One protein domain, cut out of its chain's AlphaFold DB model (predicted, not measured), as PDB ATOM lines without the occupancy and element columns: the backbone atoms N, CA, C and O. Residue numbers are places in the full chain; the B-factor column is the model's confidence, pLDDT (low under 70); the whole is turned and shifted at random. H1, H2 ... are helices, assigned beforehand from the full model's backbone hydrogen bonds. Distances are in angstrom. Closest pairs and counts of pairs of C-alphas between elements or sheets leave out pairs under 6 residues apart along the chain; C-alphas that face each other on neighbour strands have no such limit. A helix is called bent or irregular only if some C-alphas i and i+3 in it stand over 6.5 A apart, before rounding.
ATOM      1  N   PRO A  17     408.002 293.383 904.243       84.12
ATOM      2  CA  PRO A  17     407.205 292.438 903.478       84.12
ATOM      3  C   PRO A  17     408.091 291.344 902.878       84.12
ATOM      4  O   PRO A  17     409.105 291.628 902.232       84.12
ATOM      5  N   THR A  18     407.671 290.092 903.057       88.62
ATOM      6  CA  THR A  18     408.300 288.923 902.444       88.62
ATOM      7  C   THR A  18     407.991 288.911 900.953       88.62
ATOM      8  O   THR A  18     406.850 288.680 900.548       88.62
ATOM      9  N   LEU A  19     409.003 289.181 900.133       96.00
ATOM     10  CA  LEU A  19     408.899 289.137 898.676       96.00
ATOM     11  C   LEU A  19     409.598 287.891 898.142       96.00
ATOM     12  O   LEU A  19     410.601 287.448 898.701       96.00
ATOM     13  N   THR A  20     409.120 287.378 897.014       97.38
ATOM     14  CA  THR A  20     409.920 286.493 896.156       97.38
ATOM     15  C   THR A  20     411.026 287.290 895.464       97.38
ATOM     16  O   THR A  20     410.956 288.521 895.359       97.38
ATOM     17  N   LEU A  21     412.045 286.602 894.953       97.81
ATOM     18  CA  LEU A  21     413.148 287.233 894.229       97.81
ATOM     19  C   LEU A  21     412.648 288.034 893.022       97.81
ATOM     20  O   LEU A  21     413.071 289.173 892.838       97.81
ATOM     21  N   SER A  22     411.699 287.492 892.247       98.00
ATOM     22  CA  SER A  22     411.151 288.193 891.079       98.00
ATOM     23  C   SER A  22     410.368 289.454 891.468       98.00
ATOM     24  O   SER A  22     410.477 290.489 890.806       98.00
ATOM     25  N   GLN A  23     409.601 289.410 892.563       97.81
ATOM     26  CA  GLN A  23     408.884 290.575 893.086       97.81
ATOM     27  C   GLN A  23     409.858 291.632 893.603       97.81
ATOM     28  O   GLN A  23     409.708 292.812 893.286       97.81
ATOM     29  N   TRP A  24     410.880 291.220 894.354       97.75
ATOM     30  CA  TRP A  24     411.913 292.122 894.846       97.75
ATOM     31  C   TRP A  24     412.658 292.797 893.691       97.75
ATOM     32  O   TRP A  24     412.781 294.021 893.688       97.75
ATOM     33  N   SER A  25     413.078 292.036 892.675       97.62
ATOM     34  CA  SER A  25     413.803 292.596 891.536       97.62
ATOM     35  C   SER A  25     412.937 293.574 890.741       97.62
ATOM     36  O   SER A  25     413.384 294.671 890.439       97.62
ATOM     37  N   ASN A  26     411.670 293.245 890.466       97.12
ATOM     38  CA  ASN A  26     410.762 294.175 889.781       97.12
ATOM     39  C   ASN A  26     410.428 295.420 890.617       97.12
ATOM     40  O   ASN A  26     409.975 296.422 890.070       97.12
ATOM     41  N   THR A  27     410.600 295.371 891.939       96.50
ATOM     42  CA  THR A  27     410.283 296.499 892.822       96.50
ATOM     43  C   THR A  27     411.472 297.444 892.960       96.50
ATOM     44  O   THR A  27     411.301 298.645 892.755       96.50
ATOM     45  N   TYR A  28     412.654 296.898 893.255       96.75
ATOM     46  CA  TYR A  28     413.799 297.661 893.756       96.75
ATOM     47  C   TYR A  28     415.003 297.693 892.810       96.75
ATOM     48  O   TYR A  28     415.746 298.668 892.798       96.75
ATOM     49  N   ARG A  29     415.230 296.649 892.002       96.81
ATOM     50  CA  ARG A  29     416.461 296.522 891.205       96.81
ATOM     51  C   ARG A  29     416.530 297.592 890.106       96.81
ATOM     52  O   ARG A  29     415.607 297.737 889.304       96.81
ATOM     53  N   VAL A  30     417.685 298.259 890.009       96.25
ATOM     54  CA  VAL A  30     417.987 299.259 888.967       96.25
ATOM     55  C   VAL A  30     419.211 298.849 888.147       96.25
ATOM     56  O   VAL A  30     420.320 298.771 888.667       96.25
ATOM     57  N   LEU A  31     419.033 298.596 886.853       94.31
ATOM     58  CA  LEU A  31     420.105 298.281 885.912       94.31
ATOM     59  C   LEU A  31     420.977 299.519 885.641       94.31
ATOM     60  O   LEU A  31     420.501 300.512 885.088       94.31
ATOM     61  N   SER A  32     422.257 299.428 886.008       90.00
ATOM     62  CA  SER A  32     423.258 300.484 885.829       90.00
ATOM     63  C   SER A  32     423.579 300.708 884.354       90.00
ATOM     64  O   SER A  32     423.715 299.739 883.596       90.00
ATOM     65  N   GLN A  33     423.773 301.970 883.965       87.56
ATOM     66  CA  GLN A  33     424.050 302.368 882.581       87.56
ATOM     67  C   GLN A  33     425.328 301.729 882.026       87.56
ATOM     68  O   GLN A  33     425.370 301.360 880.855       87.56
ATOM     69  N   GLU A  34     426.352 301.531 882.862       82.81
ATOM     70  CA  GLU A  34     427.600 300.898 882.426       82.81
ATOM     71  C   GLU A  34     427.451 299.374 882.210       82.81
ATOM     72  O   GLU A  34     428.322 298.742 881.616       82.81
ATOM     73  N   SER A  35     426.354 298.768 882.686       76.88
ATOM     74  CA  SER A  35     426.161 297.309 882.728       76.88
ATOM     75  C   SER A  35     425.115 296.764 881.746       76.88
ATOM     76  O   SER A  35     425.152 295.571 881.417       76.88
ATOM     77  N   SER A  36     424.186 297.612 881.283       80.06
ATOM     78  CA  SER A  36     423.031 297.219 880.469       80.06
ATOM     79  C   SER A  36     422.617 298.322 879.496       80.06
ATOM     80  O   SER A  36     422.501 299.484 879.874       80.06
ATOM     81  N   ALA A  37     422.299 297.935 878.256       79.50
ATOM     82  CA  ALA A  37     421.675 298.827 877.276       79.50
ATOM     83  C   ALA A  37     420.229 299.200 877.661       79.50
ATOM     84  O   ALA A  37     419.753 300.279 877.322       79.50
ATOM     85  N   LEU A  38     419.546 298.320 878.401       80.69
ATOM     86  CA  LEU A  38     418.228 298.557 878.994       80.69
ATOM     87  C   LEU A  38     418.412 299.085 880.421       80.69
ATOM     88  O   LEU A  38     418.094 298.398 881.390       80.69
ATOM     89  N   PHE A  39     419.040 300.248 880.561       87.56
ATOM     90  CA  PHE A  39     419.275 300.859 881.870       87.56
ATOM     91  C   PHE A  39     417.961 301.325 882.515       87.56
ATOM     92  O   PHE A  39     416.972 301.600 881.835       87.56
ATOM     93  N   GLY A  40     417.960 301.434 883.844       92.38
ATOM     94  CA  GLY A  40     416.789 301.834 884.624       92.38
ATOM     95  C   GLY A  40     416.137 300.669 885.360       92.38
ATOM     96  O   GLY A  40     416.793 299.698 885.730       92.38
ATOM     97  N   LYS A  41     414.841 300.786 885.655       94.75
ATOM     98  CA  LYS A  41     414.145 299.816 886.506       94.75
ATOM     99  C   LYS A  41     414.124 298.431 885.854       94.75
ATOM    100  O   LYS A  41     413.657 298.287 884.726       94.75
ATOM    101  N   PHE A  42     414.609 297.421 886.574       96.00
ATOM    102  CA  PHE A  42     414.590 296.043 886.096       96.00
ATOM    103  C   PHE A  42     413.151 295.568 885.897       96.00
ATOM    104  O   PHE A  42     412.289 295.776 886.755       96.00
ATOM    105  N   GLN A  43     412.915 294.890 884.778       95.06
ATOM    106  CA  GLN A  43     411.662 294.207 884.489       95.06
ATOM    107  C   GLN A  43     411.967 292.757 884.135       95.06
ATOM    108  O   GLN A  43     412.734 292.482 883.211       95.06
ATOM    109  N   ALA A  44     411.387 291.832 884.895       94.94
ATOM    110  CA  ALA A  44     411.573 290.410 884.658       94.94
ATOM    111  C   ALA A  44     410.888 289.990 883.354       94.94
ATOM    112  O   ALA A  44     409.693 290.223 883.166       94.94
ATOM    113  N   LEU A  45     411.624 289.297 882.490       95.31
ATOM    114  CA  LEU A  45     411.034 288.588 881.361       95.31
ATOM    115  C   LEU A  45     410.341 287.317 881.859       95.31
ATOM    116  O   LEU A  45     410.749 286.737 882.866       95.31
ATOM    117  N   SER A  46     409.314 286.859 881.139       95.75
ATOM    118  CA  SER A  46     408.463 285.729 881.548       95.75
ATOM    119  C   SER A  46     409.261 284.486 881.948       95.75
ATOM    120  O   SER A  46     408.998 283.885 882.986       95.75
ATOM    121  N   TYR A  47     410.293 284.154 881.172       95.06
ATOM    122  CA  TYR A  47     411.148 282.995 881.414       95.06
ATOM    123  C   TYR A  47     412.094 283.154 882.618       95.06
ATOM    124  O   TYR A  47     412.632 282.165 883.093       95.06
ATOM    125  N   GLN A  48     412.314 284.371 883.129       96.56
ATOM    126  CA  GLN A  48     413.167 284.618 884.301       96.56
ATOM    127  C   GLN A  48     412.394 284.499 885.622       96.56
ATOM    128  O   GLN A  48     413.010 284.336 886.674       96.56
ATOM    129  N   ILE A  49     411.060 284.600 885.586       97.50
ATOM    130  CA  ILE A  49     410.214 284.671 886.786       97.50
ATOM    131  C   ILE A  49     410.286 283.377 887.595       97.50
ATOM    132  O   ILE A  49     410.531 283.427 888.798       97.50
ATOM    133  N   GLU A  50     410.078 282.233 886.946       97.19
ATOM    134  CA  GLU A  50     410.033 280.934 887.626       97.19
ATOM    135  C   GLU A  50     411.390 280.564 888.255       97.19
ATOM    136  O   GLU A  50     411.406 280.349 889.469       97.19
ATOM    137  N   PRO A  51     412.535 280.673 887.544       97.19
ATOM    138  CA  PRO A  51     413.854 280.475 888.142       97.19
ATOM    139  C   PRO A  51     414.114 281.364 889.353       97.19
ATOM    140  O   PRO A  51     414.645 280.912 890.366       97.19
ATOM    141  N   MET A  52     413.728 282.640 889.271       98.00
ATOM    142  CA  MET A  52     413.899 283.558 890.390       98.00
ATOM    143  C   MET A  52     413.041 283.140 891.588       98.00
ATOM    144  O   MET A  52     413.532 283.088 892.713       98.00
ATOM    145  N   ASN A  53     411.774 282.802 891.358       97.94
ATOM    146  CA  ASN A  53     410.882 282.364 892.426       97.94
ATOM    147  C   ASN A  53     411.378 281.076 893.086       97.94
ATOM    148  O   ASN A  53     411.334 280.995 894.314       97.94
ATOM    149  N   ALA A  54     411.909 280.134 892.300       98.12
ATOM    150  CA  ALA A  54     412.522 278.913 892.808       98.12
ATOM    151  C   ALA A  54     413.722 279.210 893.725       98.12
ATOM    152  O   ALA A  54     413.812 278.642 894.808       98.12
ATOM    153  N   ILE A  55     414.593 280.158 893.354       97.56
ATOM    154  CA  ILE A  55     415.755 280.565 894.169       97.56
ATOM    155  C   ILE A  55     415.345 281.175 895.519       97.56
ATOM    156  O   ILE A  55     416.048 281.000 896.513       97.56
ATOM    157  N   SER A  56     414.238 281.922 895.566       96.75
ATOM    158  CA  SER A  56     413.715 282.504 896.815       96.75
ATOM    159  C   SER A  56     412.780 281.583 897.599       96.75
ATOM    160  O   SER A  56     412.247 282.005 898.625       96.75
ATOM    161  N   ASN A  57     412.524 280.364 897.122       97.06
ATOM    162  CA  ASN A  57     411.646 279.431 897.813       97.06
ATOM    163  C   ASN A  57     412.418 278.737 898.955       97.06
ATOM    164  O   ASN A  57     413.387 278.031 898.675       97.06
ATOM    165  N   PRO A  58     412.000 278.880 900.228       94.12
ATOM    166  CA  PRO A  58     412.700 278.281 901.368       94.12
ATOM    167  C   PRO A  58     412.723 276.743 901.360       94.12
ATOM    168  O   PRO A  58     413.603 276.152 901.995       94.12
ATOM    169  N   ASP A  59     411.795 276.108 900.639       97.44
ATOM    170  CA  ASP A  59     411.700 274.651 900.510       97.44
ATOM    171  C   ASP A  59     412.667 274.087 899.452       97.44
ATOM    172  O   ASP A  59     412.893 272.877 899.392       97.44
ATOM    173  N   ILE A  60     413.272 274.950 898.628       97.69
ATOM    174  CA  ILE A  60     414.216 274.567 897.575       97.69
ATOM    175  C   ILE A  60     415.641 274.866 898.045       97.69
ATOM    176  O   ILE A  60     415.979 275.981 898.432       97.69
ATOM    177  N   ARG A  61     416.502 273.844 898.022       96.62
ATOM    178  CA  ARG A  61     417.913 273.955 898.437       96.62
ATOM    179  C   ARG A  61     418.876 274.183 897.281       96.62
ATOM    180  O   ARG A  61     419.926 274.781 897.486       96.62
ATOM    181  N   GLU A  62     418.527 273.706 896.093       97.56
ATOM    182  CA  GLU A  62     419.385 273.759 894.915       97.56
ATOM    183  C   GLU A  62     418.552 274.088 893.677       97.56
ATOM    184  O   GLU A  62     417.480 273.523 893.464       97.56
ATOM    185  N   VAL A  63     419.059 275.016 892.866       97.12
ATOM    186  CA  VAL A  63     418.466 275.403 891.585       97.12
ATOM    187  C   VAL A  63     419.550 275.304 890.522       97.12
ATOM    188  O   VAL A  63     420.550 276.022 890.580       97.12
ATOM    189  N   VAL A  64     419.340 274.436 889.535       96.69
ATOM    190  CA  VAL A  64     420.250 274.263 888.396       96.69
ATOM    191  C   VAL A  64     419.613 274.881 887.159       96.69
ATOM    192  O   VAL A  64     418.531 274.479 886.740       96.69
ATOM    193  N   LEU A  65     420.290 275.861 886.556       93.62
ATOM    194  CA  LEU A  65     419.804 276.553 885.363       93.62
ATOM    195  C   LEU A  65     420.571 276.099 884.122       93.62
ATOM    196  O   LEU A  65     421.721 276.485 883.912       93.62
ATOM    197  N   MET A  66     419.907 275.335 883.254       94.69
ATOM    198  CA  MET A  66     420.356 275.142 881.874       94.69
ATOM    199  C   MET A  66     419.845 276.306 881.030       94.69
ATOM    200  O   MET A  66     418.641 276.472 880.855       94.69
ATOM    201  N   TRP A  67     420.758 277.142 880.537       93.69
ATOM    202  CA  TRP A  67     420.388 278.445 879.990       93.69
ATOM    203  C   TRP A  67     421.068 278.752 878.661       93.69
ATOM    204  O   TRP A  67     422.250 278.465 878.471       93.69
ATOM    205  N   GLY A  68     420.337 279.418 877.766       94.50
ATOM    206  CA  GLY A  68     420.893 279.941 876.521       94.50
ATOM    207  C   GLY A  68     421.906 281.072 876.745       94.50
ATOM    208  O   GLY A  68     421.943 281.741 877.786       94.50
ATOM    209  N   ALA A  69     422.749 281.324 875.746       92.56
ATOM    210  CA  ALA A  69     423.634 282.484 875.761       92.56
ATOM    211  C   ALA A  69     422.823 283.792 875.699       92.56
ATOM    212  O   ALA A  69     421.771 283.844 875.078       92.56
ATOM    213  N   GLN A  70     423.312 284.848 876.360       89.19
ATOM    214  CA  GLN A  70     422.751 286.214 876.304       89.19
ATOM    215  C   GLN A  70     421.282 286.390 876.748       89.19
ATOM    216  O   GLN A  70     420.729 287.473 876.619       89.19
ATOM    217  N   LEU A  71     420.672 285.391 877.390       92.88
ATOM    218  CA  LEU A  71     419.294 285.467 877.901       92.88
ATOM    219  C   LEU A  71     419.200 285.980 879.351       92.88
ATOM    220  O   LEU A  71     418.356 285.532 880.122       92.88
ATOM    221  N   GLY A  72     420.092 286.878 879.773       90.62
ATOM    222  CA  GLY A  72     419.981 287.543 881.081       90.62
ATOM    223  C   GLY A  72     420.216 286.663 882.321       90.62
ATOM    224  O   GLY A  72     419.800 287.050 883.410       90.62
ATOM    225  N   LYS A  73     420.894 285.509 882.200       93.25
ATOM    226  CA  LYS A  73     421.239 284.654 883.361       93.25
ATOM    227  C   LYS A  73     422.055 285.383 884.429       93.25
ATOM    228  O   LYS A  73     421.849 285.171 885.617       93.25
ATOM    229  N   SER A  74     422.950 286.276 884.009       93.25
ATOM    230  CA  SER A  74     423.765 287.074 884.925       93.25
ATOM    231  C   SER A  74     422.907 288.011 885.773       93.25
ATOM    232  O   SER A  74     423.187 288.171 886.953       93.25
ATOM    233  N   GLU A  75     421.819 288.556 885.218       94.88
ATOM    234  CA  GLU A  75     420.906 289.401 885.992       94.88
ATOM    235  C   GLU A  75     420.080 288.594 886.993       94.88
ATOM    236  O   GLU A  75     419.847 289.086 888.091       94.88
ATOM    237  N   ILE A  76     419.721 287.339 886.690       96.75
ATOM    238  CA  ILE A  76     419.117 286.441 887.691       96.75
ATOM    239  C   ILE A  76     420.072 286.275 888.883       96.75
ATOM    240  O   ILE A  76     419.664 286.494 890.018       96.75
ATOM    241  N   LEU A  77     421.352 285.971 888.635       96.38
ATOM    242  CA  LEU A  77     422.355 285.793 889.696       96.38
ATOM    243  C   LEU A  77     422.624 287.088 890.484       96.38
ATOM    244  O   LEU A  77     422.712 287.060 891.710       96.38
ATOM    245  N   ASN A  78     422.708 288.230 889.800       96.44
ATOM    246  CA  ASN A  78     422.864 289.542 890.435       96.44
ATOM    247  C   ASN A  78     421.669 289.872 891.334       96.44
ATOM    248  O   ASN A  78     421.841 290.313 892.472       96.44
ATOM    249  N   ASN A  79     420.458 289.606 890.841       97.50
ATOM    250  CA  ASN A  79     419.241 289.791 891.612       97.50
ATOM    251  C   ASN A  79     419.235 288.879 892.838       97.50
ATOM    252  O   ASN A  79     418.855 289.345 893.906       97.50
ATOM    253  N   THR A  80     419.690 287.626 892.725       97.62
ATOM    254  CA  THR A  80     419.831 286.713 893.869       97.62
ATOM    255  C   THR A  80     420.710 287.322 894.958       97.62
ATOM    256  O   THR A  80     420.301 287.373 896.116       97.62
ATOM    257  N   ILE A  81     421.886 287.844 894.596       97.44
ATOM    258  CA  ILE A  81     422.801 288.481 895.553       97.44
ATOM    259  C   ILE A  81     422.116 289.672 896.236       97.44
ATOM    260  O   ILE A  81     422.090 289.751 897.463       97.44
ATOM    261  N   GLY A  82     421.521 290.578 895.456       96.94
ATOM    262  CA  GLY A  82     420.823 291.745 895.998       96.94
ATOM    263  C   GLY A  82     419.633 291.370 896.889       96.94
ATOM    264  O   GLY A  82     419.444 291.945 897.960       96.94
ATOM    265  N   TYR A  83     418.869 290.354 896.497       97.31
ATOM    266  CA  TYR A  83     417.752 289.844 897.273       97.31
ATOM    267  C   TYR A  83     418.194 289.316 898.626       97.31
ATOM    268  O   TYR A  83     417.606 289.711 899.624       97.31
ATOM    269  N   TYR A  84     419.226 288.475 898.691       96.44
ATOM    270  CA  TYR A  84     419.694 287.951 899.972       96.44
ATOM    271  C   TYR A  84     420.328 289.053 900.831       96.44
ATOM    272  O   TYR A  84     420.050 289.110 902.019       96.44
ATOM    273  N   ILE A  85     421.049 290.022 900.254       95.31
ATOM    274  CA  ILE A  85     421.521 291.199 901.012       95.31
ATOM    275  C   ILE A  85     420.352 291.972 901.637       95.31
ATOM    276  O   ILE A  85     420.454 292.442 902.767       95.31
ATOM    277  N   HIS A  86     419.243 292.123 900.908       94.38
ATOM    278  CA  HIS A  86     418.119 292.936 901.351       94.38
ATOM    279  C   HIS A  86     417.121 292.149 902.217       94.38
ATOM    280  O   HIS A  86     416.809 292.568 903.328       94.38
ATOM    281  N   GLN A  87     416.535 291.075 901.698       93.31
ATOM    282  CA  GLN A  87     415.398 290.351 902.281       93.31
ATOM    283  C   GLN A  87     415.798 289.332 903.348       93.31
ATOM    284  O   GLN A  87     415.084 289.198 904.338       93.31
ATOM    285  N   ASN A  88     416.922 288.638 903.171       91.12
ATOM    286  CA  ASN A  88     417.373 287.606 904.103       91.12
ATOM    287  C   ASN A  88     418.904 287.626 904.243       91.12
ATOM    288  O   ASN A  88     419.571 286.781 903.639       91.12
ATOM    289  N   PRO A  89     419.467 288.611 904.978       91.25
ATOM    290  CA  PRO A  89     420.910 288.795 905.082       91.25
ATOM    291  C   PRO A  89     421.615 287.530 905.574       91.25
ATOM    292  O   PRO A  89     421.458 287.110 906.720       91.25
ATOM    293  N   SER A  90     422.424 286.938 904.702       90.19
ATOM    294  CA  SER A  90     423.185 285.718 904.958       90.19
ATOM    295  C   SER A  90     424.573 285.806 904.316       90.19
ATOM    296  O   SER A  90     424.791 286.641 903.434       90.19
ATOM    297  N   PRO A  91     425.536 284.954 904.708       93.81
ATOM    298  CA  PRO A  91     426.778 284.802 903.957       93.81
ATOM    299  C   PRO A  91     426.490 284.364 902.512       93.81
ATOM    300  O   PRO A  91     425.679 283.467 902.287       93.81
ATOM    301  N   ILE A  92     427.156 284.992 901.540       95.12
ATOM    302  CA  ILE A  92     427.016 284.694 900.107       95.12
ATOM    303  C   ILE A  92     428.409 284.425 899.537       95.12
ATOM    304  O   ILE A  92     429.308 285.251 899.689       95.12
ATOM    305  N   LEU A  93     428.575 283.290 898.855       96.00
ATOM    306  CA  LEU A  93     429.773 282.961 898.084       96.00
ATOM    307  C   LEU A  93     429.426 282.970 896.593       96.00
ATOM    308  O   LEU A  93     428.571 282.207 896.150       96.00
ATOM    309  N   PHE A  94     430.099 283.824 895.822       95.56
ATOM    310  CA  PHE A  94     429.954 283.895 894.369       95.56
ATOM    311  C   PHE A  94     431.261 283.457 893.709       95.56
ATOM    312  O   PHE A  94     432.296 284.092 893.902       95.56
ATOM    313  N   LEU A  95     431.215 282.354 892.961       95.62
ATOM    314  CA  LEU A  95     432.383 281.751 892.323       95.62
ATOM    315  C   LEU A  95     432.350 281.985 890.815       95.62
ATOM    316  O   LEU A  95     431.322 281.800 890.164       95.62
ATOM    317  N   LEU A  96     433.504 282.354 890.267       95.94
ATOM    318  CA  LEU A  96     433.749 282.492 888.836       95.94
ATOM    319  C   LEU A  96     434.984 281.669 888.439       95.94
ATOM    320  O   LEU A  96     435.767 281.302 889.316       95.94
ATOM    321  N   PRO A  97     435.174 281.347 887.144       96.81
ATOM    322  CA  PRO A  97     436.204 280.386 886.741       96.81
ATOM    323  C   PRO A  97     437.654 280.851 886.954       96.81
ATOM    324  O   PRO A  97     438.548 280.012 886.992       96.81
ATOM    325  N   SER A  98     437.906 282.159 887.064       97.75
ATOM    326  CA  SER A  98     439.236 282.719 887.329       97.75
ATOM    327  C   SER A  98     439.163 283.938 888.248       97.75
ATOM    328  O   SER A  98     438.117 284.583 888.356       97.75
ATOM    329  N   GLU A  99     440.290 284.258 888.887       96.44
ATOM    330  CA  GLU A  99     440.436 285.423 889.765       96.44
ATOM    331  C   GLU A  99     440.204 286.739 889.012       96.44
ATOM    332  O   GLU A  99     439.387 287.543 889.450       96.44
ATOM    333  N   ASP A 100     440.805 286.904 887.829       97.31
ATOM    334  CA  ASP A 100     440.609 288.098 886.995       97.31
ATOM    335  C   ASP A 100     439.129 288.326 886.652       97.31
ATOM    336  O   ASP A 100     438.631 289.451 886.700       97.31
ATOM    337  N   MET A 101     438.391 287.248 886.338       96.00
ATOM    338  CA  MET A 101     436.950 287.337 886.090       96.00
ATOM    339  C   MET A 101     436.192 287.737 887.354       96.00
ATOM    340  O   MET A 101     435.250 288.525 887.270       96.00
ATOM    341  N   ALA A 102     436.584 287.211 888.514       95.38
ATOM    342  CA  ALA A 102     435.971 287.565 889.788       95.38
ATOM    343  C   ALA A 102     436.204 289.037 890.152       95.38
ATOM    344  O   ALA A 102     435.258 289.735 890.533       95.38
ATOM    345  N   GLU A 103     437.431 289.531 889.988       95.81
ATOM    346  CA  GLU A 103     437.782 290.920 890.266       95.81
ATOM    347  C   GLU A 103     437.052 291.882 889.318       95.81
ATOM    348  O   GLU A 103     436.448 292.863 889.770       95.81
ATOM    349  N   ASP A 104     437.038 291.574 888.017       95.62
ATOM    350  CA  ASP A 104     436.330 292.370 887.015       95.62
ATOM    351  C   ASP A 104     434.822 292.410 887.293       95.62
ATOM    352  O   ASP A 104     434.214 293.484 887.308       95.62
ATOM    353  N   TYR A 105     434.213 291.259 887.601       95.12
ATOM    354  CA  TYR A 105     432.783 291.168 887.894       95.12
ATOM    355  C   TYR A 105     432.404 291.967 889.144       95.12
ATOM    356  O   TYR A 105     431.404 292.689 889.152       95.12
ATOM    357  N   SER A 106     433.227 291.891 890.189       94.06
ATOM    358  CA  SER A 106     433.030 292.663 891.416       94.06
ATOM    359  C   SER A 106     433.001 294.170 891.130       94.06
ATOM    360  O   SER A 106     432.035 294.855 891.480       94.06
ATOM    361  N   LYS A 107     434.007 294.680 890.408       93.06
ATOM    362  CA  LYS A 107     434.153 296.116 890.127       93.06
ATOM    363  C   LYS A 107     433.156 296.639 889.096       93.06
ATOM    364  O   LYS A 107     432.672 297.757 889.242       93.06
ATOM    365  N   ARG A 108     432.858 295.867 888.047       92.19
ATOM    366  CA  ARG A 108     432.072 296.337 886.893       92.19
ATOM    367  C   ARG A 108     430.600 295.943 886.924       92.19
ATOM    368  O   ARG A 108     429.812 296.532 886.188       92.19
ATOM    369  N   ARG A 109     430.206 294.954 887.733       92.75
ATOM    370  CA  ARG A 109     428.807 294.494 887.825       92.75
ATOM    371  C   ARG A 109     428.217 294.725 889.207       92.75
ATOM    372  O   ARG A 109     427.203 295.409 889.320       92.75
ATOM    373  N   LEU A 110     428.854 294.191 890.248       94.38
ATOM    374  CA  LEU A 110     428.292 294.238 891.600       94.38
ATOM    375  C   LEU A 110     428.371 295.639 892.210       94.38
ATOM    376  O   LEU A 110     427.361 296.134 892.703       94.38
ATOM    377  N   ALA A 111     429.523 296.312 892.131       94.12
ATOM    378  CA  ALA A 111     429.666 297.650 892.707       94.12
ATOM    379  C   ALA A 111     428.684 298.686 892.103       94.12
ATOM    380  O   ALA A 111     428.013 299.365 892.884       94.12
ATOM    381  N   PRO A 112     428.491 298.775 890.766       94.38
ATOM    382  CA  PRO A 112     427.454 299.630 890.183       94.38
ATOM    383  C   PRO A 112     426.035 299.232 890.606       94.38
ATOM    384  O   PRO A 112     425.242 300.097 890.968       94.38
ATOM    385  N   MET A 113     425.726 297.929 890.654       95.19
ATOM    386  CA  MET A 113     424.420 297.447 891.122       95.19
ATOM    387  C   MET A 113     424.120 297.914 892.549       95.19
ATOM    388  O   MET A 113     423.004 298.353 892.830       95.19
ATOM    389  N   PHE A 114     425.099 297.803 893.446       95.44
ATOM    390  CA  PHE A 114     424.972 298.233 894.833       95.44
ATOM    391  C   PHE A 114     424.805 299.742 894.951       95.44
ATOM    392  O   PHE A 114     423.982 300.193 895.739       95.44
ATOM    393  N   ARG A 115     425.546 300.515 894.153       93.81
ATOM    394  CA  ARG A 115     425.441 301.977 894.092       93.81
ATOM    395  C   ARG A 115     424.045 302.420 893.649       93.81
ATOM    396  O   ARG A 115     423.460 303.284 894.300       93.81
ATOM    397  N   ASP A 116     423.531 301.827 892.575       95.12
ATOM    398  CA  ASP A 116     422.335 302.316 891.875       95.12
ATOM    399  C   ASP A 116     421.022 301.740 892.416       95.12
ATOM    400  O   ASP A 116     419.956 302.267 892.112       95.12
ATOM    401  N   THR A 117     421.083 300.676 893.223       96.44
ATOM    402  CA  THR A 117     419.917 300.114 893.920       96.44
ATOM    403  C   THR A 117     419.855 300.705 895.336       96.44
ATOM    404  O   THR A 117     420.647 300.281 896.184       96.44
ATOM    405  N   PRO A 118     418.954 301.665 895.633       94.88
ATOM    406  CA  PRO A 118     418.977 302.432 896.884       94.88
ATOM    407  C   PRO A 118     418.960 301.567 898.149       94.88
ATOM    408  O   PRO A 118     419.694 301.831 899.100       94.88
ATOM    409  N   GLU A 119     418.172 300.495 898.135       93.75
ATOM    410  CA  GLU A 119     418.022 299.556 899.245       93.75
ATOM    411  C   GLU A 119     419.320 298.798 899.545       93.75
ATOM    412  O   GLU A 119     419.596 298.468 900.697       93.75
ATOM    413  N   LEU A 120     420.137 298.528 898.520       95.12
ATOM    414  CA  LEU A 120     421.445 297.889 898.685       95.12
ATOM    415  C   LEU A 120     422.502 298.904 899.106       95.12
ATOM    416  O   LEU A 120     423.300 298.625 900.001       95.12
ATOM    417  N   ASN A 121     422.480 300.089 898.492       94.81
ATOM    418  CA  ASN A 121     423.397 301.184 898.785       94.81
ATOM    419  C   ASN A 121     423.376 301.527 900.280       94.81
ATOM    420  O   ASN A 121     424.425 301.555 900.929       94.81
ATOM    421  N   GLN A 122     422.176 301.707 900.840       91.62
ATOM    422  CA  GLN A 122     421.989 302.026 902.254       91.62
ATOM    423  C   GLN A 122     422.603 300.962 903.170       91.62
ATOM    424  O   GLN A 122     423.312 301.310 904.112       91.62
ATOM    425  N   LEU A 123     422.389 299.675 902.883       90.50
ATOM    426  CA  LEU A 123     422.906 298.575 903.703       90.50
ATOM    427  C   LEU A 123     424.433 298.450 903.623       90.50
ATOM    428  O   LEU A 123     425.099 298.242 904.639       90.50
ATOM    429  N   ILE A 124     425.001 298.610 902.428       88.19
ATOM    430  CA  ILE A 124     426.443 298.457 902.199       88.19
ATOM    431  C   ILE A 124     427.221 299.642 902.777       88.19
ATOM    432  O   ILE A 124     428.209 299.437 903.486       88.19
ATOM    433  N   ASN A 125     426.760 300.873 902.548       82.38
ATOM    434  CA  ASN A 125     427.418 302.067 903.080       82.38
ATOM    435  C   ASN A 125     427.272 302.180 904.603       82.38
ATOM    436  O   ASN A 125     428.215 302.593 905.279       82.38
ATOM    437  N   TYR A 126     426.140 301.743 905.164       67.69
ATOM    438  CA  TYR A 126     425.975 301.632 906.615       67.69
ATOM    439  C   TYR A 126     427.000 300.687 907.256       67.69
ATOM    440  O   TYR A 126     427.492 300.947 908.353       67.69
ATOM    441  N   TYR A 127     427.358 299.592 906.582       61.47
ATOM    442  CA  TYR A 127     428.384 298.681 907.088       61.47
ATOM    443  C   TYR A 127     429.793 299.289 907.023       61.47
ATOM    444  O   TYR A 127     430.600 299.085 907.928       61.47
ATOM    445  N   GLN A 128     430.095 300.068 905.980       65.75
ATOM    446  CA  GLN A 128     431.399 300.720 905.828       65.75
ATOM    447  C   GLN A 128     431.644 301.807 906.883       65.75
ATOM    448  O   GLN A 128     432.767 301.936 907.366       65.75
ATOM    449  N   SER A 129     430.608 302.541 907.301       57.16
ATOM    450  CA  SER A 129     430.735 303.601 908.312       57.16
ATOM    451  C   SER A 129     430.959 303.088 909.741       57.16
ATOM    452  O   SER A 129     431.403 303.851 910.593       57.16
ATOM    453  N   ARG A 130     430.703 301.800 910.012       55.00
ATOM    454  CA  ARG A 130     430.929 301.149 911.317       55.00
ATOM    455  C   ARG A 130     432.335 300.568 911.508       55.00
ATOM    456  O   ARG A 130     432.609 300.015 912.565       55.00
ATOM    457  N   LYS A 131     433.224 300.668 910.514       48.56
ATOM    458  CA  LYS A 131     434.618 300.185 910.596       48.56
ATOM    459  C   LYS A 131     435.588 301.167 911.293       48.56
ATOM    460  O   LYS A 131     436.764 301.194 910.942       48.56
TER     461      LYS A 131
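This is residues 17 to 131 of the 132 residues of an uncharacterized protein of Helicobacter sp. 13S00482-2 (UniProt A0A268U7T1). H3 runs through the middle of a rounded body of crossed helices, with H1 and H2 on one side of it and the longest helix, H4, on the other. H5 turns off from the end of H4, meets the later part of H3, and sticks out with residues 126 to 129, followed by 130 and 131. The printed part has 115 residues with five named helices, H1 to H5 in chain order, and no named strand: all helix. It is compact, with a radius of gyration of the C-alphas of 14.0 A and spans of 39 by 34 by 27 A.

H1 is residues 21 to 28, 10.5 A long, beginning at C-alpha 21 (413.148, 287.233, 894.229). H2 is residues 46 to 55, 15.5 A, only just irregular, with C-alphas 47 and 50 6.6 A apart. H3 is residues 73 to 87, 20.6 A; H4 is residues 99 to 116, 24.8 A. H5 is residues 118 to 129, 16.4 A, ending at C-alpha 129 (430.735, 303.601, 908.312).

H3, the hub, touches H1 with residues 79 to 83 alone, about perpendicular at 77 degrees; the closest C-alphas, of Leu 21 and Tyr 83, are 6.1 A apart. H3 touches H2 at a steep tilt of 46 degrees, closest at the C-alphas of Met 52 and Ile 76, 6.5 A. H3 touches H5, closest at the C-alphas of His 86 and Leu 120, 6.5 A. H3 and H4 are close but not clearly touching. H4 and H5 touch only at the corner. Each O i to N i+4 pair is within hydrogen-bond range in H1 and H3, against 4 of 6 in H2, 12 of 14 in H4 and 7 of 8 in H5.

The C-alphas farthest apart, of Gly 68 and Arg 130, are 42.0 A apart. The printed part has no cut. The links H1 to H2, H2 to H3 and H3 to H4 are long. Residues 126 to 131 have pLDDT under 70.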